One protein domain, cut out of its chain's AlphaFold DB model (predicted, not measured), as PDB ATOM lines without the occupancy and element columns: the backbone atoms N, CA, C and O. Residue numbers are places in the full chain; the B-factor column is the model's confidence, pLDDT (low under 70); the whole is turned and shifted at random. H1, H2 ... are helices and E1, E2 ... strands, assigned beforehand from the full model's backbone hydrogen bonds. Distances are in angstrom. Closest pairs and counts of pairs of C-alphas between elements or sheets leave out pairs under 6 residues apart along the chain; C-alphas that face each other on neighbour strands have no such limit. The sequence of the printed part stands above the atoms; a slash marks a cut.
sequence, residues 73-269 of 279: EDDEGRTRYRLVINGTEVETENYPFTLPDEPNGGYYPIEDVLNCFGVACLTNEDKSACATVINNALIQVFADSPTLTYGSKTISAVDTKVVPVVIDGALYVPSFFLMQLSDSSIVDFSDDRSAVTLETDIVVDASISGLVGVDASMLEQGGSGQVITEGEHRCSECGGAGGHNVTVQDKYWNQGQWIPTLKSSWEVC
ATOM      1  N   GLU A  73     -49.555   4.302 -41.681       94.56
ATOM      2  CA  GLU A  73     -50.466   5.452 -41.766       94.56
ATOM      3  C   GLU A  73     -51.046   5.727 -40.369       94.56
ATOM      4  O   GLU A  73     -51.442   4.775 -39.690       94.56
ATOM      5  N   ASP A  74     -51.045   6.986 -39.921       93.56
ATOM      6  CA  ASP A  74     -51.688   7.403 -38.663       93.56
ATOM      7  C   ASP A  74     -53.164   7.805 -38.849       93.56
ATOM      8  O   ASP A  74     -53.707   7.731 -39.953       93.56
ATOM      9  N   ASP A  75     -53.861   8.164 -37.766       92.50
ATOM     10  CA  ASP A  75     -55.310   8.394 -37.788       92.50
ATOM     11  C   ASP A  75     -55.758   9.682 -38.511       92.50
ATOM     12  O   ASP A  75     -56.935   9.805 -38.864       92.50
ATOM     13  N   GLU A  76     -54.832  10.579 -38.858       92.50
ATOM     14  CA  GLU A  76     -55.036  11.688 -39.801       92.50
ATOM     15  C   GLU A  76     -54.616  11.360 -41.247       92.50
ATOM     16  O   GLU A  76     -54.683  12.227 -42.126       92.50
ATOM     17  N   GLY A  77     -54.206  10.120 -41.524       93.12
ATOM     18  CA  GLY A  77     -53.812   9.650 -42.854       93.12
ATOM     19  C   GLY A  77     -52.372   9.995 -43.246       93.12
ATOM     20  O   GLY A  77     -52.004   9.864 -44.417       93.12
ATOM     21  N   ARG A  78     -51.539  10.474 -42.313       94.81
ATOM     22  CA  ARG A  78     -50.146  10.851 -42.592       94.81
ATOM     23  C   ARG A  78     -49.309   9.578 -42.637       94.81
ATOM     24  O   ARG A  78     -49.348   8.761 -41.718       94.81
ATOM     25  N   THR A  79     -48.523   9.395 -43.696       95.56
ATOM     26  CA  THR A  79     -47.596   8.255 -43.753       95.56
ATOM     27  C   THR A  79     -46.381   8.552 -42.880       95.56
ATOM     28  O   THR A  79     -45.717   9.562 -43.102       95.56
ATOM     29  N   ARG A  80     -46.093   7.687 -41.906       95.88
ATOM     30  CA  ARG A  80     -44.977   7.748 -40.952       95.88
ATOM     31  C   ARG A  80     -43.832   6.822 -41.371       95.88
ATOM     32  O   ARG A  80     -44.055   5.694 -41.824       95.88
ATOM     33  N   TYR A  81     -42.600   7.280 -41.166       95.56
ATOM     34  CA  TYR A  81     -41.357   6.627 -41.593       95.56
ATOM     35  C   TYR A  81     -40.358   6.515 -40.433       95.56
ATOM     36  O   TYR A  81     -40.417   7.298 -39.485       95.56
ATOM     37  N   ARG A  82     -39.387   5.593 -40.514       95.00
ATOM     38  CA  ARG A  82     -38.192   5.686 -39.652       95.00
ATOM     39  C   ARG A  82     -37.358   6.899 -40.068       95.00
ATOM     40  O   ARG A  82     -37.266   7.196 -41.259       95.00
ATOM     41  N   LEU A  83     -36.725   7.565 -39.107       96.25
ATOM     42  CA  LEU A  83     -35.731   8.604 -39.369       96.25
ATOM     43  C   LEU A  83     -34.340   7.962 -39.451       96.25
ATOM     44  O   LEU A  83     -33.955   7.215 -38.553       96.25
ATOM     45  N   VAL A  84     -33.588   8.248 -40.512       95.81
ATOM     46  CA  VAL A  84     -32.185   7.839 -40.668       95.81
ATOM     47  C   VAL A  84     -31.346   9.070 -40.994       95.81
ATOM     48  O   VAL A  84     -31.700   9.841 -41.886       95.81
ATOM     49  N   ILE A  85     -30.237   9.262 -40.283       95.94
ATOM     50  CA  ILE A  85     -29.311  10.382 -40.463       95.94
ATOM     51  C   ILE A  85     -27.888   9.831 -40.570       95.94
ATOM     52  O   ILE A  85     -27.449   9.073 -39.704       95.94
ATOM     53  N   ASN A  86     -27.165  10.190 -41.634       94.75
ATOM     54  CA  ASN A  86     -25.801   9.716 -41.918       94.75
ATOM     55  C   ASN A  86     -25.655   8.185 -41.756       94.75
ATOM     56  O   ASN A  86     -24.805   7.684 -41.013       94.75
ATOM     57  N   GLY A  87     -26.557   7.436 -42.396       92.88
ATOM     58  CA  GLY A  87     -26.650   5.972 -42.328       92.88
ATOM     59  C   GLY A  87     -27.027   5.357 -40.967       92.88
ATOM     60  O   GLY A  87     -27.053   4.131 -40.867       92.88
ATOM     61  N   THR A  88     -27.317   6.158 -39.937       93.19
ATOM     62  CA  THR A  88     -27.695   5.701 -38.583       93.19
ATOM     63  C   THR A  88     -29.181   5.959 -38.337       93.19
ATOM     64  O   THR A  88     -29.691   7.017 -38.691       93.19
ATOM     65  N   GLU A  89     -29.906   5.006 -37.756       94.56
ATOM     66  CA  GLU A  89     -31.325   5.184 -37.420       94.56
ATOM     67  C   GLU A  89     -31.458   6.099 -36.190       94.56
ATOM     68  O   GLU A  89     -30.663   5.994 -35.263       94.56
ATOM     69  N   VAL A  90     -32.432   7.006 -36.145       94.81
ATOM     70  CA  VAL A  90     -32.644   7.854 -34.958       94.81
ATOM     71  C   VAL A  90     -33.656   7.188 -34.039       94.81
ATOM     72  O   VAL A  90     -34.755   6.831 -34.469       94.81
ATOM     73  N   GLU A  91     -33.298   7.017 -32.767       92.06
ATOM     74  CA  GLU A  91     -34.247   6.616 -31.735       92.06
ATOM     75  C   GLU A  91     -35.135   7.812 -31.379       92.06
ATOM     76  O   GLU A  91     -34.692   8.763 -30.744       92.06
ATOM     77  N   THR A  92     -36.382   7.780 -31.848       92.25
ATOM     78  CA  THR A  92     -37.374   8.835 -31.628       92.25
ATOM     79  C   THR A  92     -38.787   8.258 -31.656       92.25
ATOM     80  O   THR A  92     -39.049   7.273 -32.346       92.25
ATOM     81  N   GLU A  93     -39.706   8.893 -30.932       92.19
ATOM     82  CA  GLU A  93     -41.151   8.652 -31.045       92.19
ATOM     83  C   GLU A  93     -41.814   9.608 -32.059       92.19
ATOM     84  O   GLU A  93     -42.907   9.335 -32.560       92.19
ATOM     85  N   ASN A  94     -41.126  10.695 -32.432       95.00
ATOM     86  CA  ASN A  94     -41.614  11.771 -33.297       95.00
ATOM     87  C   ASN A  94     -41.481  11.413 -34.787       95.00
ATOM     88  O   ASN A  94     -40.848  12.133 -35.561       95.00
ATOM     89  N   TYR A  95     -42.016  10.261 -35.200       95.94
ATOM     90  CA  TYR A  95     -41.727   9.691 -36.519       95.94
ATOM     91  C   TYR A  95     -41.994  10.683 -37.669       95.94
ATOM     92  O   TYR A  95     -43.124  11.177 -37.793       95.94
ATOM     93  N   PRO A  96     -40.989  10.971 -38.526       97.12
ATOM     94  CA  PRO A  96     -41.143  11.864 -39.671       97.12
ATOM     95  C   PRO A  96     -42.215  11.352 -40.634       97.12
ATOM     96  O   PRO A  96     -42.456  10.146 -40.739       97.12
ATOM     97  N   PHE A  97     -42.857  12.276 -41.346       96.75
ATOM     98  CA  PHE A  97     -44.091  11.987 -42.071       96.75
ATOM     99  C   PHE A  97     -44.187  12.656 -43.446       96.75
ATOM    100  O   PHE A  97     -43.447  13.588 -43.752       96.75
ATOM    101  N   THR A  98     -45.137  12.217 -44.271       95.94
ATOM    102  CA  THR A  98     -45.617  12.962 -45.448       95.94
ATOM    103  C   THR A  98     -47.111  13.237 -45.333       95.94
ATOM    104  O   THR A  98     -47.864  12.382 -44.864       95.94
ATOM    105  N   LEU A  99     -47.551  14.408 -45.798       91.19
ATOM    106  CA  LEU A  99     -48.976  14.737 -45.889       91.19
ATOM    107  C   LEU A  99     -49.678  13.848 -46.940       91.19
ATOM    108  O   LEU A  99     -49.049  13.529 -47.953       91.19
ATOM    109  N   PRO A 100     -50.975  13.509 -46.768       86.38
ATOM    110  CA  PRO A 100     -51.708  12.639 -47.697       86.38
ATOM    111  C   PRO A 100     -51.684  13.129 -49.156       86.38
ATOM    112  O   PRO A 100     -51.482  12.346 -50.083       86.38
ATOM    113  N   ASP A 101     -51.848  14.442 -49.353       84.38
ATOM    114  CA  ASP A 101     -51.854  15.088 -50.672       84.38
ATOM    115  C   ASP A 101     -50.439  15.402 -51.210       84.38
ATOM    116  O   ASP A 101     -50.277  15.691 -52.398       84.38
ATOM    117  N   GLU A 102     -49.396  15.319 -50.370       82.25
ATOM    118  CA  GLU A 102     -48.004  15.636 -50.726       82.25
ATOM    119  C   GLU A 102     -47.025  14.492 -50.354       82.25
ATOM    120  O   GLU A 102     -46.071  14.707 -49.604       82.25
ATOM    121  N   PRO A 103     -47.169  13.272 -50.920       70.62
ATOM    122  CA  PRO A 103     -46.415  12.061 -50.535       70.62
ATOM    123  C   PRO A 103     -44.911  12.055 -50.901       70.62
ATOM    124  O   PRO A 103     -44.256  11.014 -50.878       70.62
ATOM    125  N   ASN A 104     -44.349  13.206 -51.276       73.88
ATOM    126  CA  ASN A 104     -42.901  13.421 -51.415       73.88
ATOM    127  C   ASN A 104     -42.403  14.617 -50.570       73.88
ATOM    128  O   ASN A 104     -41.199  14.859 -50.503       73.88
ATOM    129  N   GLY A 105     -43.308  15.369 -49.931       79.88
ATOM    130  CA  GLY A 105     -42.996  16.455 -49.005       79.88
ATOM    131  C   GLY A 105     -42.784  15.901 -47.602       79.88
ATOM    132  O   GLY A 105     -43.721  15.845 -46.810       79.88
ATOM    133  N   GLY A 106     -41.562  15.445 -47.318       91.94
ATOM    134  CA  GLY A 106     -41.198  14.928 -45.998       91.94
ATOM    135  C   GLY A 106     -41.134  16.030 -44.937       91.94
ATOM    136  O   GLY A 106     -40.516  17.072 -45.156       91.94
ATOM    137  N   TYR A 107     -41.727  15.768 -43.778       96.56
ATOM    138  CA  TYR A 107     -41.686  16.580 -42.566       96.56
ATOM    139  C   TYR A 107     -40.885  15.845 -41.492       96.56
ATOM    140  O   TYR A 107     -41.143  14.677 -41.203       96.56
ATOM    141  N   TYR A 108     -39.907  16.532 -40.908       97.62
ATOM    142  CA  TYR A 108     -38.891  15.954 -40.031       97.62
ATOM    143  C   TYR A 108     -38.928  16.622 -38.650       97.62
ATOM    144  O   TYR A 108     -38.937  17.854 -38.606       97.62
ATOM    145  N   PRO A 109     -38.905  15.870 -37.537       97.38
ATOM    146  CA  PRO A 109     -38.852  16.457 -36.198       97.38
ATOM    147  C   PRO A 109     -37.525  17.205 -35.995       97.38
ATOM    148  O   PRO A 109     -36.449  16.610 -36.057       97.38
ATOM    149  N   ILE A 110     -37.567  18.525 -35.791       97.25
ATOM    150  CA  ILE A 110     -36.327  19.319 -35.762       97.25
ATOM    151  C   ILE A 110     -35.507  19.072 -34.494       97.25
ATOM    152  O   ILE A 110     -34.283  19.080 -34.559       97.25
ATOM    153  N   GLU A 111     -36.161  18.797 -33.364       95.94
ATOM    154  CA  GLU A 111     -35.478  18.512 -32.099       95.94
ATOM    155  C   GLU A 111     -34.647  17.228 -32.200       95.94
ATOM    156  O   GLU A 111     -33.459  17.244 -31.902       95.94
ATOM    157  N   ASP A 112     -35.227  16.139 -32.706       96.19
ATOM    158  CA  ASP A 112     -34.540  14.855 -32.881       96.19
ATOM    159  C   ASP A 112     -33.420  14.919 -33.936       96.19
ATOM    160  O   ASP A 112     -32.355  14.333 -33.740       96.19
ATOM    161  N   VAL A 113     -33.610  15.683 -35.022       96.44
ATOM    162  CA  VAL A 113     -32.557  15.939 -36.026       96.44
ATOM    163  C   VAL A 113     -31.378  16.710 -35.416       96.44
ATOM    164  O   VAL A 113     -30.226  16.340 -35.638       96.44
ATOM    165  N   LEU A 114     -31.642  17.759 -34.629       95.69
ATOM    166  CA  LEU A 114     -30.600  18.550 -33.962       95.69
ATOM    167  C   LEU A 114     -29.898  17.746 -32.859       95.69
ATOM    168  O   LEU A 114     -28.664  17.710 -32.820       95.69
ATOM    169  N   ASN A 115     -30.663  17.024 -32.036       94.38
ATOM    170  CA  ASN A 115     -30.129  16.098 -31.041       94.38
ATOM    171  C   ASN A 115     -29.173  15.111 -31.722       94.38
ATOM    172  O   ASN A 115     -28.018  15.045 -31.316       94.38
ATOM    173  N   CYS A 116     -29.566  14.474 -32.835       93.94
ATOM    174  CA  CYS A 116     -28.718  13.556 -33.613       93.94
ATOM    175  C   CYS A 116     -27.399  14.178 -34.132       93.94
ATOM    176  O   CYS A 116     -26.418  13.457 -34.330       93.94
ATOM    177  N   PHE A 117     -27.309  15.500 -34.303       92.81
ATOM    178  CA  PHE A 117     -26.048  16.181 -34.641       92.81
ATOM    179  C   PHE A 117     -25.134  16.451 -33.433       92.81
ATOM    180  O   PHE A 117     -23.974  16.819 -33.615       92.81
ATOM    181  N   GLY A 118     -25.615  16.261 -32.202       92.19
ATOM    182  CA  GLY A 118     -24.890  16.592 -30.970       92.19
ATOM    183  C   GLY A 118     -25.391  17.869 -30.284       92.19
ATOM    184  O   GLY A 118     -24.631  18.477 -29.534       92.19
ATOM    185  N   VAL A 119     -26.609  18.333 -30.596       93.12
ATOM    186  CA  VAL A 119     -27.027  19.731 -30.393       93.12
ATOM    187  C   VAL A 119     -28.425  19.817 -29.771       93.12
ATOM    188  O   VAL A 119     -29.424  19.694 -30.470       93.12
ATOM    189  N   ALA A 120     -28.511  20.120 -28.471       93.44
ATOM    190  CA  ALA A 120     -29.785  20.481 -27.842       93.44
ATOM    191  C   ALA A 120     -30.354  21.796 -28.403       93.44
ATOM    192  O   ALA A 120     -29.605  22.706 -28.774       93.44
ATOM    193  N   CYS A 121     -31.678  21.944 -28.366       93.62
ATOM    194  CA  CYS A 121     -32.387  23.175 -28.707       93.62
ATOM    195  C   CYS A 121     -33.317  23.653 -27.584       93.62
ATOM    196  O   CYS A 121     -33.867  22.859 -26.822       93.62
ATOM    197  N   LEU A 122     -33.490  24.971 -27.489       93.31
ATOM    198  CA  LEU A 122     -34.424  25.620 -26.582       93.31
ATOM    199  C   LEU A 122     -35.782  25.686 -27.280       93.31
ATOM    200  O   LEU A 122     -35.846  26.070 -28.447       93.31
ATOM    201  N   THR A 123     -36.855  25.348 -26.569       93.62
ATOM    202  CA  THR A 123     -38.227  25.402 -27.090       93.62
ATOM    203  C   THR A 123     -39.161  26.115 -26.125       93.62
ATOM    204  O   THR A 123     -38.938  26.094 -24.915       93.62
ATOM    205  N   ASN A 124     -40.230  26.711 -26.649       92.50
ATOM    206  CA  ASN A 124     -41.332  27.248 -25.847       92.50
ATOM    207  C   ASN A 124     -42.264  26.131 -25.326       92.50
ATOM    208  O   ASN A 124     -42.143  24.967 -25.710       92.50
ATOM    209  N   GLU A 125     -43.174  26.490 -24.413       91.44
ATOM    210  CA  GLU A 125     -44.055  25.547 -23.697       91.44
ATOM    211  C   GLU A 125     -45.011  24.775 -24.623       91.44
ATOM    212  O   GLU A 125     -45.341  23.624 -24.353       91.44
ATOM    213  N   ASP A 126     -45.438  25.399 -25.722       92.88
ATOM    214  CA  ASP A 126     -46.331  24.854 -26.750       92.88
ATOM    215  C   ASP A 126     -45.584  24.251 -27.952       92.88
ATOM    216  O   ASP A 126     -46.219  23.834 -28.920       92.88
ATOM    217  N   LYS A 127     -44.244  24.203 -27.901       94.56
ATOM    218  CA  LYS A 127     -43.362  23.630 -28.934       94.56
ATOM    219  C   LYS A 127     -43.487  24.272 -30.325       94.56
ATOM    220  O   LYS A 127     -43.007  23.717 -31.309       94.56
ATOM    221  N   SER A 128     -44.067  25.468 -30.428       95.50
ATOM    222  CA  SER A 128     -44.187  26.224 -31.682       95.50
ATOM    223  C   SER A 128     -42.923  26.989 -32.093       95.50
ATOM    224  O   SER A 128     -42.865  27.499 -33.211       95.50
ATOM    225  N   ALA A 129     -41.894  27.058 -31.246       95.19
ATOM    226  CA  ALA A 129     -40.611  27.689 -31.544       95.19
ATOM    227  C   ALA A 129     -39.429  26.834 -31.064       95.19
ATOM    228  O   ALA A 129     -39.484  26.206 -30.007       95.19
ATOM    229  N   CYS A 130     -38.339  26.860 -31.831       95.31
ATOM    230  CA  CYS A 130     -37.090  26.153 -31.552       95.31
ATOM    231  C   CYS A 130     -35.892  27.058 -31.882       95.31
ATOM    232  O   CYS A 130     -35.831  27.636 -32.970       95.31
ATOM    233  N   ALA A 131     -34.931  27.169 -30.963       94.75
ATOM    234  CA  ALA A 131     -33.691  27.921 -31.153       94.75
ATOM    235  C   ALA A 131     -32.461  27.119 -30.691       94.75
ATOM    236  O   ALA A 131     -32.473  26.499 -29.627       94.75
ATOM    237  N   THR A 132     -31.382  27.138 -31.472       94.62
ATOM    238  CA  THR A 132     -30.080  26.552 -31.098       94.62
ATOM    239  C   THR A 132     -28.937  27.195 -31.884       94.62
ATOM    240  O   THR A 132     -29.176  27.970 -32.805       94.62
ATOM    241  N   VAL A 133     -27.686  26.867 -31.576       93.06
ATOM    242  CA  VAL A 133     -26.510  27.264 -32.357       93.06
ATOM    243  C   VAL A 133     -25.808  26.025 -32.913       93.06
ATOM    244  O   VAL A 133     -25.567  25.065 -32.187       93.06
ATOM    245  N   ILE A 134     -25.396  26.064 -34.182       92.75
ATOM    246  CA  ILE A 134     -24.403  25.135 -34.743       92.75
ATOM    247  C   ILE A 134     -23.212  25.954 -35.231       92.75
ATOM    248  O   ILE A 134     -23.356  26.783 -36.125       92.75
ATOM    249  N   ASN A 135     -22.026  25.734 -34.666       92.25
ATOM    250  CA  ASN A 135     -20.773  26.378 -35.076       92.25
ATOM    251  C   ASN A 135     -20.857  27.926 -35.135       92.25
ATOM    252  O   ASN A 135     -20.448  28.546 -36.117       92.25
ATOM    253  N   ASN A 136     -21.399  28.556 -34.084       89.12
ATOM    254  CA  ASN A 136     -21.774  29.985 -34.005       89.12
ATOM    255  C   ASN A 136     -22.878  30.467 -34.980       89.12
ATOM    256  O   ASN A 136     -23.190  31.659 -35.000       89.12
ATOM    257  N   ALA A 137     -23.507  29.590 -35.766       91.31
ATOM    258  CA  ALA A 137     -24.671  29.924 -36.585       91.31
ATOM    259  C   ALA A 137     -25.976  29.624 -35.822       91.31
ATOM    260  O   ALA A 137     -26.316  28.464 -35.595       91.31
ATOM    261  N   LEU A 138     -26.712  30.675 -35.441       92.00
ATOM    262  CA  LEU A 138     -28.047  30.570 -34.840       92.00
ATOM    263  C   LEU A 138     -29.026  29.896 -35.813       92.00
ATOM    264  O   LEU A 138     -29.270  30.429 -36.895       92.00
ATOM    265  N   ILE A 139     -29.606  28.770 -35.414       93.94
ATOM    266  CA  ILE A 139     -30.811  28.188 -36.005       93.94
ATOM    267  C   ILE A 139     -32.012  28.712 -35.216       93.94
ATOM    268  O   ILE A 139     -32.026  28.634 -33.989       93.94
ATOM    269  N   GLN A 140     -33.020  29.228 -35.917       94.19
ATOM    270  CA  GLN A 140     -34.278  29.681 -35.318       94.19
ATOM    271  C   GLN A 140     -35.452  29.246 -36.197       94.19
ATOM    272  O   GLN A 140     -35.496  29.566 -37.391       94.19
ATOM    273  N   VAL A 141     -36.396  28.521 -35.605       95.12
ATOM    274  CA  VAL A 141     -37.544  27.903 -36.276       95.12
ATOM    275  C   VAL A 141     -38.821  28.310 -35.557       95.12
ATOM    276  O   VAL A 141     -38.868  28.300 -34.329       95.12
ATOM    277  N   PHE A 142     -39.862  28.614 -36.326       95.44
ATOM    278  CA  PHE A 142     -41.208  28.872 -35.824       95.44
ATOM    279  C   PHE A 142     -42.217  28.055 -36.632       95.44
ATOM    280  O   PHE A 142     -42.097  27.971 -37.858       95.44
ATOM    281  N   ALA A 143     -43.229  27.509 -35.966       94.81
ATOM    282  CA  ALA A 143     -44.433  27.010 -36.614       94.81
ATOM    283  C   ALA A 143     -45.134  28.138 -37.392       94.81
ATOM    284  O   ALA A 143     -44.965  29.322 -37.082       94.81
ATOM    285  N   ASP A 144     -45.862  27.775 -38.449       92.44
ATOM    286  CA  ASP A 144     -46.567  28.684 -39.371       92.44
ATOM    287  C   ASP A 144     -45.687  29.736 -40.089       92.44
ATOM    288  O   ASP A 144     -46.175  30.525 -40.902       92.44
ATOM    289  N   SER A 145     -44.369  29.735 -39.863       91.88
ATOM    290  CA  SER A 145     -43.416  30.604 -40.555       91.88
ATOM    291  C   SER A 145     -42.959  29.969 -41.873       91.88
ATOM    292  O   SER A 145     -42.317  28.922 -41.852       91.88
ATOM    293  N   PRO A 146     -43.121  30.625 -43.036       90.31
ATOM    294  CA  PRO A 146     -42.510  30.173 -44.290       90.31
ATOM    295  C   PRO A 146     -40.986  30.408 -44.332       90.31
ATOM    296  O   PRO A 146     -40.392  30.391 -45.411       90.31
ATOM    297  N   THR A 147     -40.348  30.673 -43.186       90.19
ATOM    298  CA  THR A 147     -38.926  31.007 -43.058       90.19
ATOM    299  C   THR A 147     -38.266  30.398 -41.820       90.19
ATOM    300  O   THR A 147     -38.885  30.293 -40.761       90.19
ATOM    301  N   LEU A 148     -36.984  30.062 -41.955       91.75
ATOM    302  CA  LEU A 148     -36.085  29.579 -40.904       91.75
ATOM    303  C   LEU A 148     -34.807  30.426 -40.934       91.75
ATOM    304  O   LEU A 148     -34.252  30.681 -42.008       91.75
ATOM    305  N   THR A 149     -34.323  30.862 -39.775       92.25
ATOM    306  CA  THR A 149     -33.029  31.556 -39.665       92.25
ATOM    307  C   THR A 149     -31.917  30.522 -39.542       92.25
ATOM    308  O   THR A 149     -32.044  29.590 -38.752       92.25
ATOM    309  N   TYR A 150     -30.822  30.693 -40.286       91.44
ATOM    310  CA  TYR A 150     -29.593  29.920 -40.105       91.44
ATOM    311  C   TYR A 150     -28.353  30.813 -40.258       91.44
ATOM    312  O   TYR A 150     -27.948  31.196 -41.362       91.44
ATOM    313  N   GLY A 151     -27.753  31.183 -39.128       88.62
ATOM    314  CA  GLY A 151     -26.666  32.154 -39.057       88.62
ATOM    315  C   GLY A 151     -27.110  33.517 -39.587       88.62
ATOM    316  O   GLY A 151     -28.037  34.125 -39.065       88.62
ATOM    317  N   SER A 152     -26.454  33.997 -40.645       84.75
ATOM    318  CA  SER A 152     -26.834  35.227 -41.357       84.75
ATOM    319  C   SER A 152     -27.777  35.000 -42.549       84.75
ATOM    320  O   SER A 152     -28.101  35.957 -43.257       84.75
ATOM    321  N   LYS A 153     -28.203  33.755 -42.806       86.81
ATOM    322  CA  LYS A 153     -29.158  33.403 -43.865       86.81
ATOM    323  C   LYS A 153     -30.581  33.358 -43.299       86.81
ATOM    324  O   LYS A 153     -30.806  32.827 -42.216       86.81
ATOM    325  N   THR A 154     -31.549  33.795 -44.098       89.25
ATOM    326  CA  THR A 154     -32.942  33.348 -43.975       89.25
ATOM    327  C   THR A 154     -33.188  32.337 -45.087       89.25
ATOM    328  O   THR A 154     -32.999  32.657 -46.261       89.25
ATOM    329  N   ILE A 155     -33.570  31.120 -44.719       88.62
ATOM    330  CA  ILE A 155     -34.043  30.089 -45.639       88.62
ATOM    331  C   ILE A 155     -35.559  30.259 -45.753       88.62
ATOM    332  O   ILE A 155     -36.231  30.404 -44.733       88.62
ATOM    333  N   SER A 156     -36.096  30.239 -46.973       85.00
ATOM    334  CA  SER A 156     -37.518  30.499 -47.240       85.00
ATOM    335  C   SER A 156     -38.157  29.379 -48.055       85.00
ATOM    336  O   SER A 156     -37.533  28.837 -48.969       85.00
ATOM    337  N   ALA A 157     -39.424  29.089 -47.768       80.19
ATOM    338  CA  ALA A 157     -40.265  28.221 -48.583       80.19
ATOM    339  C   ALA A 157     -40.519  28.825 -49.978       80.19
ATOM    340  O   ALA A 157     -40.620  30.046 -50.130       80.19
ATOM    341  N   VAL A 158     -40.658  27.971 -50.999       76.81
ATOM    342  CA  VAL A 158     -41.022  28.401 -52.366       76.81
ATOM    343  C   VAL A 158     -42.539  28.585 -52.511       76.81
ATOM    344  O   VAL A 158     -42.975  29.545 -53.144       76.81
ATOM    345  N   ASP A 159     -43.343  27.715 -51.888       81.19
ATOM    346  CA  ASP A 159     -44.757  27.980 -51.589       81.19
ATOM    347  C   ASP A 159     -44.865  28.325 -50.098       81.19
ATOM    348  O   ASP A 159     -44.460  27.543 -49.239       81.19
ATOM    349  N   THR A 160     -45.420  29.496 -49.782       77.06
ATOM    350  CA  THR A 160     -45.559  30.004 -48.410       77.06
ATOM    351  C   THR A 160     -46.550  29.220 -47.542       77.06
ATOM    352  O   THR A 160     -46.758  29.597 -46.395       77.06
ATOM    353  N   LYS A 161     -47.192  28.171 -48.069       82.69
ATOM    354  CA  LYS A 161     -47.999  27.212 -47.297       82.69
ATOM    355  C   LYS A 161     -47.181  26.074 -46.686       82.69
ATOM    356  O   LYS A 161     -47.660  25.437 -45.758       82.69
ATOM    357  N   VAL A 162     -45.989  25.793 -47.215       87.38
ATOM    358  CA  VAL A 162     -45.141  24.687 -46.746       87.38
ATOM    359  C   VAL A 162     -44.275  25.210 -45.597       87.38
ATOM    360  O   VAL A 162     -43.143  25.656 -45.788       87.38
ATOM    361  N   VAL A 163     -44.877  25.230 -44.410       92.69
ATOM    362  CA  VAL A 163     -44.373  25.829 -43.162       92.69
ATOM    363  C   VAL A 163     -44.048  24.743 -42.128       92.69
ATOM    364  O   VAL A 163     -44.585  23.643 -42.236       92.69
ATOM    365  N   PRO A 164     -43.202  24.996 -41.112       95.50
ATOM    366  CA  PRO A 164     -43.083  24.108 -39.960       95.50
ATOM    367  C   PRO A 164     -44.407  24.011 -39.191       95.50
ATOM    368  O   PRO A 164     -45.164  24.982 -39.127       95.50
ATOM    369  N   VAL A 165     -44.673  22.852 -38.591       95.62
ATOM    370  CA  VAL A 165     -45.939  22.545 -37.898       95.62
ATOM    371  C   VAL A 165     -45.686  21.850 -36.563       95.62
ATOM    372  O   VAL A 165     -44.750  21.059 -36.445       95.62
ATOM    373  N   VAL A 166     -46.532  22.117 -35.563       96.56
ATOM    374  CA  VAL A 166     -46.531  21.369 -34.295       96.56
ATOM    375  C   VAL A 166     -47.506  20.206 -34.405       96.56
ATOM    376  O   VAL A 166     -48.685  20.406 -34.699       96.56
ATOM    377  N   ILE A 167     -47.013  18.997 -34.164       94.00
ATOM    378  CA  ILE A 167     -47.765  17.743 -34.222       94.00
ATOM    379  C   ILE A 167     -47.364  16.914 -33.002       94.00
ATOM    380  O   ILE A 167     -46.182  16.779 -32.714       94.00
ATOM    381  N   ASP A 168     -48.346  16.393 -32.270       91.06
ATOM    382  CA  ASP A 168     -48.172  15.432 -31.166       91.06
ATOM    383  C   ASP A 168     -47.210  15.873 -30.031       91.06
ATOM    384  O   ASP A 168     -46.794  15.064 -29.210       91.06
ATOM    385  N   GLY A 169     -46.891  17.173 -29.945       91.62
ATOM    386  CA  GLY A 169     -45.931  17.735 -28.985       91.62
ATOM    387  C   GLY A 169     -44.507  17.944 -29.521       91.62
ATOM    388  O   GLY A 169     -43.623  18.275 -28.738       91.62
ATOM    389  N   ALA A 170     -44.277  17.799 -30.829       96.06
ATOM    390  CA  ALA A 170     -42.995  18.059 -31.484       96.06
ATOM    391  C   ALA A 170     -43.131  19.030 -32.671       96.06
ATOM    392  O   ALA A 170     -44.158  19.075 -33.357       96.06
ATOM    393  N   LEU A 171     -42.074  19.807 -32.925       97.75
ATOM    394  CA  LEU A 171     -41.980  20.720 -34.066       97.75
ATOM    395  C   LEU A 171     -41.381  19.999 -35.279       97.75
ATOM    396  O   LEU A 171     -40.224  19.573 -35.249       97.75
ATOM    397  N   TYR A 172     -42.137  19.910 -36.370       97.62
ATOM    398  CA  TYR A 172     -41.686  19.294 -37.616       97.62
ATOM    399  C   TYR A 172     -41.380  20.358 -38.670       97.62
ATOM    400  O   TYR A 172     -42.201  21.237 -38.932       97.62
ATOM    401  N   VAL A 173     -40.222  20.251 -39.322       96.69
ATOM    402  CA  VAL A 173     -39.817  21.108 -40.445       96.69
ATOM    403  C   VAL A 173     -39.955  20.384 -41.790       96.69
ATOM    404  O   VAL A 173     -39.575  19.216 -41.904       96.69
ATOM    405  N   PRO A 174     -40.429  21.072 -42.842       94.94
ATOM    406  CA  PRO A 174     -40.288  20.623 -44.222       94.94
ATOM    407  C   PRO A 174     -38.839  20.292 -44.613       94.94
ATOM    408  O   PRO A 174     -37.905  21.041 -44.315       94.94
ATOM    409  N   SER A 175     -38.656  19.209 -45.366       93.50
ATOM    410  CA  SER A 175     -37.347  18.667 -45.763       93.50
ATOM    411  C   SER A 175     -36.420  19.667 -46.471       93.50
ATOM    412  O   SER A 175     -35.203  19.619 -46.285       93.50
ATOM    413  N   PHE A 176     -36.970  20.626 -47.228       90.25
ATOM    414  CA  PHE A 176     -36.187  21.642 -47.942       90.25
ATOM    415  C   PHE A 176     -35.394  22.573 -47.007       90.25
ATOM    416  O   PHE A 176     -34.422  23.188 -47.452       90.25
ATOM    417  N   PHE A 177     -35.782  22.696 -45.731       92.75
ATOM    418  CA  PHE A 177     -34.993  23.415 -44.731       92.75
ATOM    419  C   PHE A 177     -33.707  22.649 -44.390       92.75
ATOM    420  O   PHE A 177     -32.628  23.239 -44.362       92.75
ATOM    421  N   LEU A 178     -33.802  21.327 -44.211       93.62
ATOM    422  CA  LEU A 178     -32.670  20.456 -43.875       93.62
ATOM    423  C   LEU A 178     -31.661  20.353 -45.032       93.62
ATOM    424  O   LEU A 178     -30.451  20.390 -44.798       93.62
ATOM    425  N   MET A 179     -32.153  20.367 -46.278       91.94
ATOM    426  CA  MET A 179     -31.340  20.502 -47.501       91.94
ATOM    427  C   MET A 179     -30.486  21.781 -47.567       91.94
ATOM    428  O   MET A 179     -29.637  21.893 -48.444       91.94
ATOM    429  N   GLN A 180     -30.725  22.771 -46.701       90.31
ATOM    430  CA  GLN A 180     -30.035  24.068 -46.720       90.31
ATOM    431  C   GLN A 180     -29.188  24.330 -45.460       90.31
ATOM    432  O   GLN A 180     -28.604  25.412 -45.325       90.31
ATOM    433  N   LEU A 181     -29.066  23.336 -44.568       86.19
ATOM    434  CA  LEU A 181     -28.156  23.375 -43.413       86.19
ATOM    435  C   LEU A 181     -26.679  23.156 -43.803       86.19
ATOM    436  O   LEU A 181     -25.783  23.653 -43.116       86.19
ATOM    437  N   SER A 182     -26.408  22.482 -44.925       88.81
ATOM    438  CA  SER A 182     -25.083  22.433 -45.554       88.81
ATOM    439  C   SER A 182     -25.193  22.357 -47.081       88.81
ATOM    440  O   SER A 182     -26.257  22.054 -47.617       88.81
ATOM    441  N   ASP A 183     -24.087  22.625 -47.782       86.00
ATOM    442  CA  ASP A 183     -24.024  22.539 -49.250       86.00
ATOM    443  C   ASP A 183     -24.044  21.077 -49.765       86.00
ATOM    444  O   ASP A 183     -24.172  20.853 -50.970       86.00
ATOM    445  N   SER A 184     -23.937  20.092 -48.860       91.69
ATOM    446  CA  SER A 184     -23.965  18.650 -49.147       91.69
ATOM    447  C   SER A 184     -25.202  17.934 -48.581       91.69
ATOM    448  O   SER A 184     -25.292  16.717 -48.719       91.69
ATOM    449  N   SER A 185     -26.140  18.644 -47.937       93.50
ATOM    450  CA  SER A 185     -27.341  18.036 -47.344       93.50
ATOM    451  C   SER A 185     -28.280  17.443 -48.404       93.50
ATOM    452  O   SER A 185     -28.839  18.163 -49.234       93.50
ATOM    453  N   ILE A 186     -28.524  16.135 -48.328       94.38
ATOM    454  CA  ILE A 186     -29.451  15.391 -49.189       94.38
ATOM    455  C   ILE A 186     -30.557  14.791 -48.319       94.38
ATOM    456  O   ILE A 186     -30.273  14.094 -47.350       94.38
ATOM    457  N   VAL A 187     -31.812  15.041 -48.701       94.44
ATOM    458  CA  VAL A 187     -32.998  14.373 -48.146       94.44
ATOM    459  C   VAL A 187     -33.589  13.428 -49.188       94.44
ATOM    460  O   VAL A 187     -33.747  13.825 -50.344       94.44
ATOM    461  N   ASP A 188     -33.926  12.201 -48.797       95.00
ATOM    462  CA  ASP A 188     -34.566  11.214 -49.677       95.00
ATOM    463  C   ASP A 188     -35.394  10.193 -48.863       95.00
ATOM    464  O   ASP A 188     -35.640  10.371 -47.666       95.00
ATOM    465  N   PHE A 189     -35.848   9.122 -49.513       94.50
ATOM    466  CA  PHE A 189     -36.435   7.936 -48.892       94.50
ATOM    467  C   PHE A 189     -35.554   6.705 -49.139       94.50
ATOM    468  O   PHE A 189     -34.849   6.622 -50.145       94.50
ATOM    469  N   SER A 190     -35.648   5.696 -48.271       92.94
ATOM    470  CA  SER A 190     -35.052   4.381 -48.536       92.94
ATOM    471  C   SER A 190     -35.685   3.693 -49.757       92.94
ATOM    472  O   SER A 190     -36.853   3.926 -50.080       92.94
ATOM    473  N   ASP A 191     -34.943   2.781 -50.399       90.44
ATOM    474  CA  ASP A 191     -35.412   1.993 -51.557       90.44
ATOM    475  C   ASP A 191     -36.735   1.244 -51.288       90.44
ATOM    476  O   ASP A 191     -37.575   1.106 -52.177       90.44
ATOM    477  N   ASP A 192     -36.935   0.769 -50.053       90.00
ATOM    478  CA  ASP A 192     -38.150   0.074 -49.604       90.00
ATOM    479  C   ASP A 192     -39.252   1.020 -49.084       90.00
ATOM    480  O   ASP A 192     -40.297   0.556 -48.630       90.00
ATOM    481  N   ARG A 193     -39.019   2.341 -49.137       90.38
ATOM    482  CA  ARG A 193     -39.865   3.419 -48.596       90.38
ATOM    483  C   ARG A 193     -40.227   3.277 -47.108       90.38
ATOM    484  O   ARG A 193     -41.196   3.889 -46.670       90.38
ATOM    485  N   SER A 194     -39.465   2.524 -46.310       92.38
ATOM    486  CA  SER A 194     -39.710   2.374 -44.864       92.38
ATOM    487  C   SER A 194     -38.989   3.405 -43.981       92.38
ATOM    488  O   SER A 194     -39.315   3.533 -42.798       92.38
ATOM    489  N   ALA A 195     -38.054   4.173 -44.540       93.69
ATOM    490  CA  ALA A 195     -37.374   5.279 -43.872       93.69
ATOM    491  C   ALA A 195     -37.310   6.532 -44.757       93.69
ATOM    492  O   ALA A 195     -37.309   6.436 -45.988       93.69
ATOM    493  N   VAL A 196     -37.191   7.693 -44.115       96.25
ATOM    494  CA  VAL A 196     -36.644   8.914 -44.721       96.25
ATOM    495  C   VAL A 196     -35.187   9.077 -44.296       96.25
ATOM    496  O   VAL A 196     -34.816   8.699 -43.181       96.25
ATOM    497  N   THR A 197     -34.359   9.617 -45.182       95.94
ATOM    498  CA  THR A 197     -32.911   9.744 -44.992       95.94
ATOM    499  C   THR A 197     -32.474  11.203 -45.058       95.94
ATOM    500  O   THR A 197     -32.889  11.934 -45.955       95.94
ATOM    501  N   LEU A 198     -31.595  11.615 -44.143       96.75
ATOM    502  CA  LEU A 198     -30.830  12.861 -44.217       96.75
ATOM    503  C   LEU A 198     -29.332  12.539 -44.193       96.75
ATOM    504  O   LEU A 198     -28.779  12.189 -43.153       96.75
ATOM    505  N   GLU A 199     -28.664  12.701 -45.328       96.56
ATOM    506  CA  GLU A 199     -27.204  12.627 -45.419       96.56
ATOM    507  C   GLU A 199     -26.635  14.052 -45.435       96.56
ATOM    508  O   GLU A 199     -27.097  14.894 -46.206       96.56
ATOM    509  N   THR A 200     -25.662  14.360 -44.575       94.94
ATOM    510  CA  THR A 200     -25.086  15.706 -44.435       94.94
ATOM    511  C   THR A 200     -23.665  15.685 -43.855       94.94
ATOM    512  O   THR A 200     -23.306  14.835 -43.040       94.94
ATOM    513  N   ASP A 201     -22.841  16.653 -44.256       93.62
ATOM    514  CA  ASP A 201     -21.434  16.813 -43.859       93.62
ATOM    515  C   ASP A 201     -21.221  17.773 -42.669       93.62
ATOM    516  O   ASP A 201     -20.097  18.213 -42.409       93.62
ATOM    517  N   ILE A 202     -22.286  18.089 -41.924       91.94
ATOM    518  CA  ILE A 202     -22.228  18.932 -40.722       91.94
ATOM    519  C   ILE A 202     -21.366  18.258 -39.645       91.94
ATOM    520  O   ILE A 202     -21.757  17.270 -39.027       91.94
ATOM    521  N   VAL A 203     -20.199  18.847 -39.376       92.00
ATOM    522  CA  VAL A 203     -19.356  18.515 -38.221       92.00
ATOM    523  C   VAL A 203     -19.586  19.567 -37.140       92.00
ATOM    524  O   VAL A 203     -19.273  20.743 -37.338       92.00
ATOM    525  N   VAL A 204     -20.142  19.150 -36.005       91.62
ATOM    526  CA  VAL A 204     -20.465  20.030 -34.874       91.62
ATOM    527  C   VAL A 204     -19.259  20.204 -33.952       91.62
ATOM    528  O   VAL A 204     -18.723  19.237 -33.413       91.62
ATOM    529  N   ASP A 205     -18.870  21.453 -33.713       91.00
ATOM    530  CA  ASP A 205     -17.989  21.836 -32.613       91.00
ATOM    531  C   ASP A 205     -18.844  22.162 -31.378       91.00
ATOM    532  O   ASP A 205     -19.436  23.241 -31.261       91.00
ATOM    533  N   ALA A 206     -18.905  21.218 -30.437       85.06
ATOM    534  CA  ALA A 206     -19.631  21.355 -29.172       85.06
ATOM    535  C   ALA A 206     -19.130  22.525 -28.293       85.06
ATOM    536  O   ALA A 206     -19.830  22.958 -27.376       85.06
ATOM    537  N   SER A 207     -17.947  23.089 -28.567       84.19
ATOM    538  CA  SER A 207     -17.446  24.281 -27.875       84.19
ATOM    539  C   SER A 207     -18.066  25.596 -28.381       84.19
ATOM    540  O   SER A 207     -17.858  26.638 -27.751       84.19
ATOM    541  N   ILE A 208     -18.869  25.559 -29.448       88.06
ATOM    542  CA  ILE A 208     -19.574  26.710 -30.047       88.06
ATOM    543  C   ILE A 208     -20.956  26.321 -30.623       88.06
ATOM    544  O   ILE A 208     -21.414  26.917 -31.600       88.06
ATOM    545  N   SER A 209     -21.608  25.310 -30.036       91.38
ATOM    546  CA  SER A 209     -22.899  24.763 -30.490       91.38
ATOM    547  C   SER A 209     -23.818  24.376 -29.322       91.38
ATOM    548  O   SER A 209     -23.377  24.304 -28.174       91.38
ATOM    549  N   GLY A 210     -25.093  24.122 -29.611       92.19
ATOM    550  CA  GLY A 210     -26.148  23.899 -28.624       92.19
ATOM    551  C   GLY A 210     -26.693  25.214 -28.077       92.19
ATOM    552  O   GLY A 210     -26.912  26.178 -28.808       92.19
ATOM    553  N   LEU A 211     -26.873  25.268 -26.763       90.44
ATOM    554  CA  LEU A 211     -27.535  26.359 -26.040       90.44
ATOM    555  C   LEU A 211     -26.563  27.469 -25.605       90.44
ATOM    556  O   LEU A 211     -26.823  28.239 -24.682       90.44
ATOM    557  N   VAL A 212     -25.419  27.564 -26.285       83.00
ATOM    558  CA  VAL A 212     -24.378  28.565 -26.033       83.00
ATOM    559  C   VAL A 212     -24.878  29.950 -26.443       83.00
ATOM    560  O   VAL A 212     -24.894  30.291 -27.622       83.00
ATOM    561  N   GLY A 213     -25.274  30.751 -25.450       80.12
ATOM    562  CA  GLY A 213     -25.798  32.105 -25.658       80.12
ATOM    563  C   GLY A 213     -27.175  32.139 -26.329       80.12
ATOM    564  O   GLY A 213     -27.510  33.146 -26.947       80.12
ATOM    565  N   VAL A 214     -27.948  31.052 -26.210       87.00
ATOM    566  CA  VAL A 214     -29.362  30.968 -26.608       87.00
ATOM    567  C   VAL A 214     -30.226  31.271 -25.388       87.00
ATOM    568  O   VAL A 214     -30.022  30.684 -24.326       87.00
ATOM    569  N   ASP A 215     -31.202  32.165 -25.531       85.81
ATOM    570  CA  ASP A 215     -32.119  32.548 -24.454       85.81
ATOM    571  C   ASP A 215     -33.575  32.654 -24.938       85.81
ATOM    572  O   ASP A 215     -33.860  32.593 -26.134       85.81
ATOM    573  N   ALA A 216     -34.513  32.804 -23.998       85.62
ATOM    574  CA  ALA A 216     -35.948  32.785 -24.278       85.62
ATOM    575  C   ALA A 216     -36.428  33.894 -25.237       85.62
ATOM    576  O   ALA A 216     -37.433  33.694 -25.916       85.62
ATOM    577  N   SER A 217     -35.715  35.019 -25.374       86.12
ATOM    578  CA  SER A 217     -36.046  36.048 -26.376       86.12
ATOM    579  C   SER A 217     -35.867  35.552 -27.816       86.12
ATOM    580  O   SER A 217     -36.530  36.040 -28.730       86.12
ATOM    581  N   MET A 218     -35.050  34.512 -28.029       88.38
ATOM    582  CA  MET A 218     -34.912  33.835 -29.323       88.38
ATOM    583  C   MET A 218     -36.116  32.939 -29.665       88.38
ATOM    584  O   MET A 218     -36.172  32.400 -30.769       88.38
ATOM    585  N   LEU A 219     -37.099  32.817 -28.767       90.31
ATOM    586  CA  LEU A 219     -38.390  32.165 -29.010       90.31
ATOM    587  C   LEU A 219     -39.525  33.171 -29.285       90.31
ATOM    588  O   LEU A 219     -40.659  32.760 -29.521       90.31
ATOM    589  N   GLU A 220     -39.249  34.481 -29.286       85.25
ATOM    590  CA  GLU A 220     -40.236  35.505 -29.641       85.25
ATOM    591  C   GLU A 220     -40.192  35.812 -31.147       85.25
ATOM    592  O   GLU A 220     -39.180  36.267 -31.694       85.25
ATOM    593  N   GLN A 221     -41.307  35.584 -31.848       71.06
ATOM    594  CA  GLN A 221     -41.389  35.809 -33.292       71.06
ATOM    595  C   GLN A 221     -41.286  37.308 -33.618       71.06
ATOM    596  O   GLN A 221     -42.148  38.108 -33.256       71.06
ATOM    597  N   GLY A 222     -40.219  37.693 -34.324       61.91
ATOM    598  CA  GLY A 222     -39.894  39.098 -34.600       61.91
ATOM    599  C   GLY A 222     -38.974  39.758 -33.565       61.91
ATOM    600  O   GLY A 222     -38.656  40.940 -33.722       61.91
ATOM    601  N   GLY A 223     -38.496  39.016 -32.560       52.16
ATOM    602  CA  GLY A 223     -37.383  39.448 -31.719       52.16
ATOM    603  C   GLY A 223     -36.155  39.776 -32.572       52.16
ATOM    604  O   GLY A 223     -35.753  39.005 -33.447       52.16
ATOM    605  N   SER A 224     -35.549  40.944 -32.352       48.91
ATOM    606  CA  SER A 224     -34.299  41.305 -33.020       48.91
ATOM    607  C   SER A 224     -33.182  40.422 -32.472       48.91
ATOM    608  O   SER A 224     -32.735  40.683 -31.358       48.91
ATOM    609  N   GLY A 225     -32.759  39.408 -33.239       48.88
ATOM    610  CA  GLY A 225     -31.747  38.418 -32.847       48.88
ATOM    611  C   GLY A 225     -30.544  39.066 -32.169       48.88
ATOM    612  O   GLY A 225     -29.681  39.651 -32.832       48.88
ATOM    613  N   GLN A 226     -30.547  39.037 -30.837       48.66
ATOM    614  CA  GLN A 226     -29.630  39.827 -30.034       48.66
ATOM    615  C   GLN A 226     -28.295  39.087 -29.923       48.66
ATOM    616  O   GLN A 226     -28.228  37.869 -30.074       48.66
ATOM    617  N   VAL A 227     -27.209  39.845 -29.751       48.22
ATOM    618  CA  VAL A 227     -25.841  39.310 -29.793       48.22
ATOM    619  C   VAL A 227     -25.702  38.141 -28.819       48.22
ATOM    620  O   VAL A 227     -25.920  38.335 -27.624       48.22
ATOM    621  N   ILE A 228     -25.303  36.973 -29.350       54.00
ATOM    622  CA  ILE A 228     -24.942  35.765 -28.591       54.00
ATOM    623  C   ILE A 228     -24.068  36.206 -27.415       54.00
ATOM    624  O   ILE A 228     -22.964  36.721 -27.612       54.00
ATOM    625  N   THR A 229     -24.591  36.075 -26.197       50.12
ATOM    626  CA  THR A 229     -23.902  36.551 -24.996       50.12
ATOM    627  C   THR A 229     -22.636  35.728 -24.762       50.12
ATOM    628  O   THR A 229     -22.614  34.526 -25.037       50.12
ATOM    629  N   GLU A 230     -21.557  36.359 -24.277       52.38
ATOM    630  CA  GLU A 230     -20.243  35.713 -24.102       52.38
ATOM    631  C   GLU A 230     -20.214  34.726 -22.915       52.38
ATOM    632  O   GLU A 230     -19.485  34.888 -21.943       52.38
ATOM    633  N   GLY A 231     -20.998  33.653 -23.010       54.12
ATOM    634  CA  GLY A 231     -20.763  32.383 -22.329       54.12
ATOM    635  C   GLY A 231     -20.898  32.330 -20.803       54.12
ATOM    636  O   GLY A 231     -20.635  31.259 -20.258       54.12
ATOM    637  N   GLU A 232     -21.317  33.399 -20.116       57.16
ATOM    638  CA  GLU A 232     -21.264  33.508 -18.639       57.16
ATOM    639  C   GLU A 232     -22.032  32.420 -17.854       57.16
ATOM    640  O   GLU A 232     -21.765  32.240 -16.669       57.16
ATOM    641  N   HIS A 233     -22.919  31.649 -18.497       70.75
ATOM    642  CA  HIS A 233     -23.688  30.561 -17.865       70.75
ATOM    643  C   HIS A 233     -23.467  29.166 -18.478       70.75
ATOM    644  O   HIS A 233     -24.220  28.240 -18.177       70.75
ATOM    645  N   ARG A 234     -22.463  28.976 -19.347       83.88
ATOM    646  CA  ARG A 234     -22.216  27.684 -20.023       83.88
ATOM    647  C   ARG A 234     -21.857  26.571 -19.033       83.88
ATOM    648  O   ARG A 234     -20.997  26.744 -18.174       83.88
ATOM    649  N   CYS A 235     -22.444  25.391 -19.221       87.94
ATOM    650  CA  CYS A 235     -22.040  24.173 -18.522       87.94
ATOM    651  C   CYS A 235     -20.583  23.812 -18.859       87.94
ATOM    652  O   CYS A 235     -20.227  23.705 -20.034       87.94
ATOM    653  N   SER A 236     -19.748  23.586 -17.838       87.94
ATOM    654  CA  SER A 236     -18.330  23.236 -18.009       87.94
ATOM    655  C   SER A 236     -18.113  21.872 -18.669       87.94
ATOM    656  O   SER A 236     -17.122  21.693 -19.371       87.94
ATOM    657  N   GLU A 237     -19.045  20.933 -18.480       90.56
ATOM    658  CA  GLU A 237     -18.845  19.524 -18.836       90.56
ATOM    659  C   GLU A 237     -19.304  19.186 -20.265       90.56
ATOM    660  O   GLU A 237     -18.590  18.502 -20.991       90.56
ATOM    661  N   CYS A 238     -20.460  19.701 -20.710       90.25
ATOM    662  CA  CYS A 238     -20.920  19.556 -22.105       90.25
ATOM    663  C   CYS A 238     -20.631  20.788 -22.975       90.25
ATOM    664  O   CYS A 238     -21.093  20.868 -24.112       90.25
ATOM    665  N   GLY A 239     -19.960  21.805 -22.427       87.25
ATOM    666  CA  GLY A 239     -19.693  23.079 -23.095       87.25
ATOM    667  C   GLY A 239     -20.929  23.933 -23.407       87.25
ATOM    668  O   GLY A 239     -20.761  25.080 -23.809       87.25
ATOM    669  N   GLY A 240     -22.152  23.431 -23.240       88.94
ATOM    670  CA  GLY A 240     -23.377  24.067 -23.742       88.94
ATOM    671  C   GLY A 240     -24.136  23.258 -24.794       88.94
ATOM    672  O   GLY A 240     -25.269  23.613 -25.101       88.94
ATOM    673  N   ALA A 241     -23.595  22.125 -25.255       90.31
ATOM    674  CA  ALA A 241     -24.283  21.204 -26.169       90.31
ATOM    675  C   ALA A 241     -25.593  20.614 -25.597       90.31
ATOM    676  O   ALA A 241     -26.410  20.081 -26.341       90.31
ATOM    677  N   GLY A 242     -25.795  20.693 -24.274       91.56
ATOM    678  CA  GLY A 242     -26.976  20.189 -23.557       91.56
ATOM    679  C   GLY A 242     -26.968  18.677 -23.309       91.56
ATOM    680  O   GLY A 242     -27.419  18.227 -22.257       91.56
ATOM    681  N   GLY A 243     -26.357  17.905 -24.201       92.75
ATOM    682  CA  GLY A 243     -26.186  16.455 -24.111       92.75
ATOM    683  C   GLY A 243     -25.216  15.957 -25.181       92.75
ATOM    684  O   GLY A 243     -24.377  16.725 -25.656       92.75
ATOM    685  N   HIS A 244     -25.320  14.681 -25.539       92.56
ATOM    686  CA  HIS A 244     -24.591  14.060 -26.646       92.56
ATOM    687  C   HIS A 244     -25.305  12.792 -27.132       92.56
ATOM    688  O   HIS A 244     -26.091  12.207 -26.390       92.56
ATOM    689  N   ASN A 245     -25.011  12.333 -28.353       91.25
ATOM    690  CA  ASN A 245     -25.509  11.038 -28.821       91.25
ATOM    691  C   ASN A 245     -24.617   9.887 -28.372       91.25
ATOM    692  O   ASN A 245     -23.389   9.973 -28.442       91.25
ATOM    693  N   VAL A 246     -25.260   8.768 -28.066       93.62
ATOM    694  CA  VAL A 246     -24.646   7.444 -27.980       93.62
ATOM    695  C   VAL A 246     -25.205   6.540 -29.077       93.62
ATOM    696  O   VAL A 246     -26.313   6.750 -29.569       93.62
ATOM    697  N   THR A 247     -24.436   5.531 -29.489       92.75
ATOM    698  CA  THR A 247     -24.896   4.526 -30.461       92.75
ATOM    699  C   THR A 247     -25.304   3.248 -29.742       92.75
ATOM    700  O   THR A 247     -24.478   2.623 -29.072       92.75
ATOM    701  N   VAL A 248     -26.554   2.827 -29.923       92.75
ATOM    702  CA  VAL A 248     -27.121   1.597 -29.355       92.75
ATOM    703  C   VAL A 248     -27.397   0.558 -30.450       92.75
ATOM    704  O   VAL A 248     -27.530   0.889 -31.630       92.75
ATOM    705  N   GLN A 249     -27.438  -0.721 -30.068       92.50
ATOM    706  CA  GLN A 249     -27.780  -1.829 -30.966       92.50
ATOM    707  C   GLN A 249     -29.230  -2.244 -30.743       92.50
ATOM    708  O   GLN A 249     -29.602  -2.562 -29.615       92.50
ATOM    709  N   ASP A 250     -30.012  -2.304 -31.817       89.00
ATOM    710  CA  ASP A 250     -31.419  -2.702 -31.766       89.00
ATOM    711  C   ASP A 250     -31.812  -3.515 -33.018       89.00
ATOM    712  O   ASP A 250     -30.969  -3.899 -33.836       89.00
ATOM    713  N   LYS A 251     -33.097  -3.829 -33.168       86.81
ATOM    714  CA  LYS A 251     -33.694  -4.517 -34.310       86.81
ATOM    715  C   LYS A 251     -35.118  -4.006 -34.546       86.81
ATOM    716  O   LYS A 251     -35.889  -3.858 -33.605       86.81
ATOM    717  N   TYR A 252     -35.515  -3.850 -35.803       80.06
ATOM    718  CA  TYR A 252     -36.911  -3.586 -36.169       80.06
ATOM    719  C   TYR A 252     -37.477  -4.730 -37.016       80.06
ATOM    720  O   TYR A 252     -36.734  -5.547 -37.569       80.06
ATOM    721  N   TRP A 253     -38.803  -4.825 -37.090       81.06
ATOM    722  CA  TRP A 253     -39.493  -5.827 -37.897       81.06
ATOM    723  C   TRP A 253     -39.846  -5.247 -39.270       81.06
ATOM    724  O   TRP A 253     -40.488  -4.204 -39.361       81.06
ATOM    725  N   ASN A 254     -39.439  -5.929 -40.341       80.38
ATOM    726  CA  ASN A 254     -39.734  -5.544 -41.721       80.38
ATOM    727  C   ASN A 254     -40.106  -6.793 -42.529       80.38
ATOM    728  O   ASN A 254     -39.360  -7.772 -42.535       80.38
ATOM    729  N   GLN A 255     -41.273  -6.778 -43.180       82.88
ATOM    730  CA  GLN A 255     -41.724  -7.791 -44.154       82.88
ATOM    731  C   GLN A 255     -41.571  -9.274 -43.722       82.88
ATOM    732  O   GLN A 255     -41.429 -10.165 -44.558       82.88
ATOM    733  N   GLY A 256     -41.651  -9.564 -42.417       84.12
ATOM    734  CA  GLY A 256     -41.533 -10.925 -41.872       84.12
ATOM    735  C   GLY A 256     -40.165 -11.290 -41.277       84.12
ATOM    736  O   GLY A 256     -39.965 -12.447 -40.906       84.12
ATOM    737  N   GLN A 257     -39.231 -10.340 -41.179       86.62
ATOM    738  CA  GLN A 257     -37.882 -10.543 -40.649       86.62
ATOM    739  C   GLN A 257     -37.502  -9.457 -39.626       86.62
ATOM    740  O   GLN A 257     -37.827  -8.284 -39.793       86.62
ATOM    741  N   TRP A 258     -36.750  -9.841 -38.587       86.19
ATOM    742  CA  TRP A 258     -36.027  -8.894 -37.731       86.19
ATOM    743  C   TRP A 258     -34.749  -8.426 -38.434       86.19
ATOM    744  O   TRP A 258     -33.873  -9.245 -38.729       86.19
ATOM    745  N   ILE A 259     -34.630  -7.126 -38.686       84.56
ATOM    746  CA  ILE A 259     -33.434  -6.496 -39.253       84.56
ATOM    747  C   ILE A 259     -32.666  -5.819 -38.108       84.56
ATOM    748  O   ILE A 259     -33.251  -4.969 -37.437       84.56
ATOM    749  N   PRO A 260     -31.394  -6.180 -37.847       89.19
ATOM    750  CA  PRO A 260     -30.573  -5.480 -36.864       89.19
ATOM    751  C   PRO A 260     -30.221  -4.076 -37.371       89.19
ATOM    752  O   PRO A 260     -29.914  -3.901 -38.552       89.19
ATOM    753  N   THR A 261     -30.240  -3.095 -36.477       88.31
ATOM    754  CA  THR A 261     -29.997  -1.678 -36.774       88.31
ATOM    755  C   THR A 261     -29.065  -1.058 -35.727       88.31
ATOM    756  O   THR A 261     -28.935  -1.568 -34.608       88.31
ATOM    757  N   LEU A 262     -28.386   0.026 -36.098       91.75
ATOM    758  CA  LEU A 262     -27.667   0.891 -35.163       91.75
ATOM    759  C   LEU A 262     -28.479   2.167 -35.005       91.75
ATOM    760  O   LEU A 262     -28.753   2.840 -36.001       91.75
ATOM    761  N   LYS A 263     -28.836   2.485 -33.760       92.19
ATOM    762  CA  LYS A 263     -29.599   3.683 -33.422       92.19
ATOM    763  C   LYS A 263     -28.728   4.730 -32.736       92.19
ATOM    764  O   LYS A 263     -27.881   4.379 -31.916       92.19
ATOM    765  N   SER A 264     -28.952   6.006 -33.034       92.75
ATOM    766  CA  SER A 264     -28.494   7.129 -32.214       92.75
ATOM    767  C   SER A 264     -29.541   7.442 -31.147       92.75
ATOM    768  O   SER A 264     -30.699   7.683 -31.489       92.75
ATOM    769  N   SER A 265     -29.121   7.472 -29.885       92.75
ATOM    770  CA  SER A 265     -29.946   7.827 -28.725       92.75
ATOM    771  C   SER A 265     -29.340   9.037 -28.007       92.75
ATOM    772  O   SER A 265     -28.113   9.170 -27.966       92.75
ATOM    773  N   TRP A 266     -30.169   9.934 -27.470       93.75
ATOM    774  CA  TRP A 266     -29.723  11.215 -26.904       93.75
ATOM    775  C   TRP A 266     -29.528  11.151 -25.382       93.75
ATOM    776  O   TRP A 266     -30.485  11.136 -24.609       93.75
ATOM    777  N   GLU A 267     -28.273  11.183 -24.932       94.62
ATOM    778  CA  GLU A 267     -27.926  11.277 -23.513       94.62
ATOM    779  C   GLU A 267     -27.814  12.741 -23.059       94.62
ATOM    780  O   GLU A 267     -26.846  13.456 -23.349       94.62
ATOM    781  N   VAL A 268     -28.816  13.164 -22.287       94.00
ATOM    782  CA  VAL A 268     -28.901  14.461 -21.599       94.00
ATOM    783  C   VAL A 268     -27.717  14.654 -20.642       94.00
ATOM    784  O   VAL A 268     -27.447  13.806 -19.793       94.00
ATOM    785  N   CYS A 269     -27.033  15.802 -20.708       93.75
ATOM    786  CA  CYS A 269     -25.905  16.085 -19.817       93.75
ATOM    787  C   CYS A 269     -26.382  16.218 -18.355       93.75
ATOM    788  O   CYS A 269     -27.160  17.133 -18.052       93.75
TER     789      CYS A 269
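What this domain is: This is residues 73 to 269 of the 279 residues of an uncharacterized protein of Acetanaerobacterium elongatum (UniProt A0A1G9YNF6). Look for three small sheets set round one short helix, H1, near the middle of the domain: the meander E5 to E8, the curled sheet E3 E4 E10 E9, and a strongly twisted sheet of six strands with a long hairpin, E13 and E14. That hairpin's turn and the loop of residues 220 to 242 lie at opposite ends of the long axis. The printed part has 197 residues with three named helices and 14 named strands: E1 to E4, H1, E5 to E10, H2, E11, E12, H3, E13, E14. The six-stranded sheet, order E11 E12 E1 E2 E14 E13, is mixed; the other two are antiparallel. The class is mostly strand, with under half of the residues in named elements, and the whole is compact, with a radius of gyration of the C-alphas of 16.6 A and spans of 54 by 38 by 32 A.

How they stand to each other: Start at the hairpin of E1, residues 82 to 85, and E2, residues 88 to 90: N 85 and O 88 are within hydrogen-bond range at 2.8 A. The next hairpin is E3, residues 97 to 99, and E4, residues 102 to 109, with N 97 and O 107 at 3.0 A. H1, residues 110 to 117, has every O i to N i+4 pair within range. The meander, each strand the antiparallel neighbour of the one before, is E5, residues 129 to 134, E6, 137 to 142, E7, 147 to 150, and E8, 153 to 156; look at N 132 and O 139, 3.0 A, N 140 and O 149, 3.0 A, and N 148 and O 155, 2.9 A. H1 is on this sheet over E5, at a height over the sheet of 10.3 A. E9, residues 165 to 167, and E10, residues 170 to 174, form a hairpin, with N 165 and O 172 at 3.0 A; E10 is antiparallel to E4, with N 108 and O 173 at 2.9 A. H2, residues 175 to 178, is on the six-stranded sheet, only just over E11, residues 186 to 189, where 3 of its C-alphas fall. E11 and E12, residues 195 to 199, form a hairpin, with N 188 and O 197 at 3.0 A; E12 is parallel to E1, with N 84 and O 196 at 3.0 A. H3, residues 216 to 219, is on the meander's sheet, on the opposite face from H1. E13, residues 243 to 254, and E14, residues 257 to 268, form a hairpin, with N 248 and O 263 at 2.9 A; E14 is parallel to E2, with N 264 and O 89 at 2.8 A. H1 is on this six-stranded sheet too; its closest C-alphas to E13 are those of Cys 116 and Asn 245, 6.3 A.

Where its parts are: Find C-alpha 82 at (-38.192, 5.686, -39.652), where E1 begins. E13 is 31.3 A long and bends by 61 degrees at residue 249; E14, 32.7 A, ends at C-alpha 268, (-28.901, 14.461, -21.599).

The domain as a whole: The C-alphas farthest apart, those of Glu 230 and Gly 256, are 54.3 A apart. The printed part has no cut; the links H1 to E5, E12 to H3 and H3 to E13 are long. Residues 222 to 232 have pLDDT under 70.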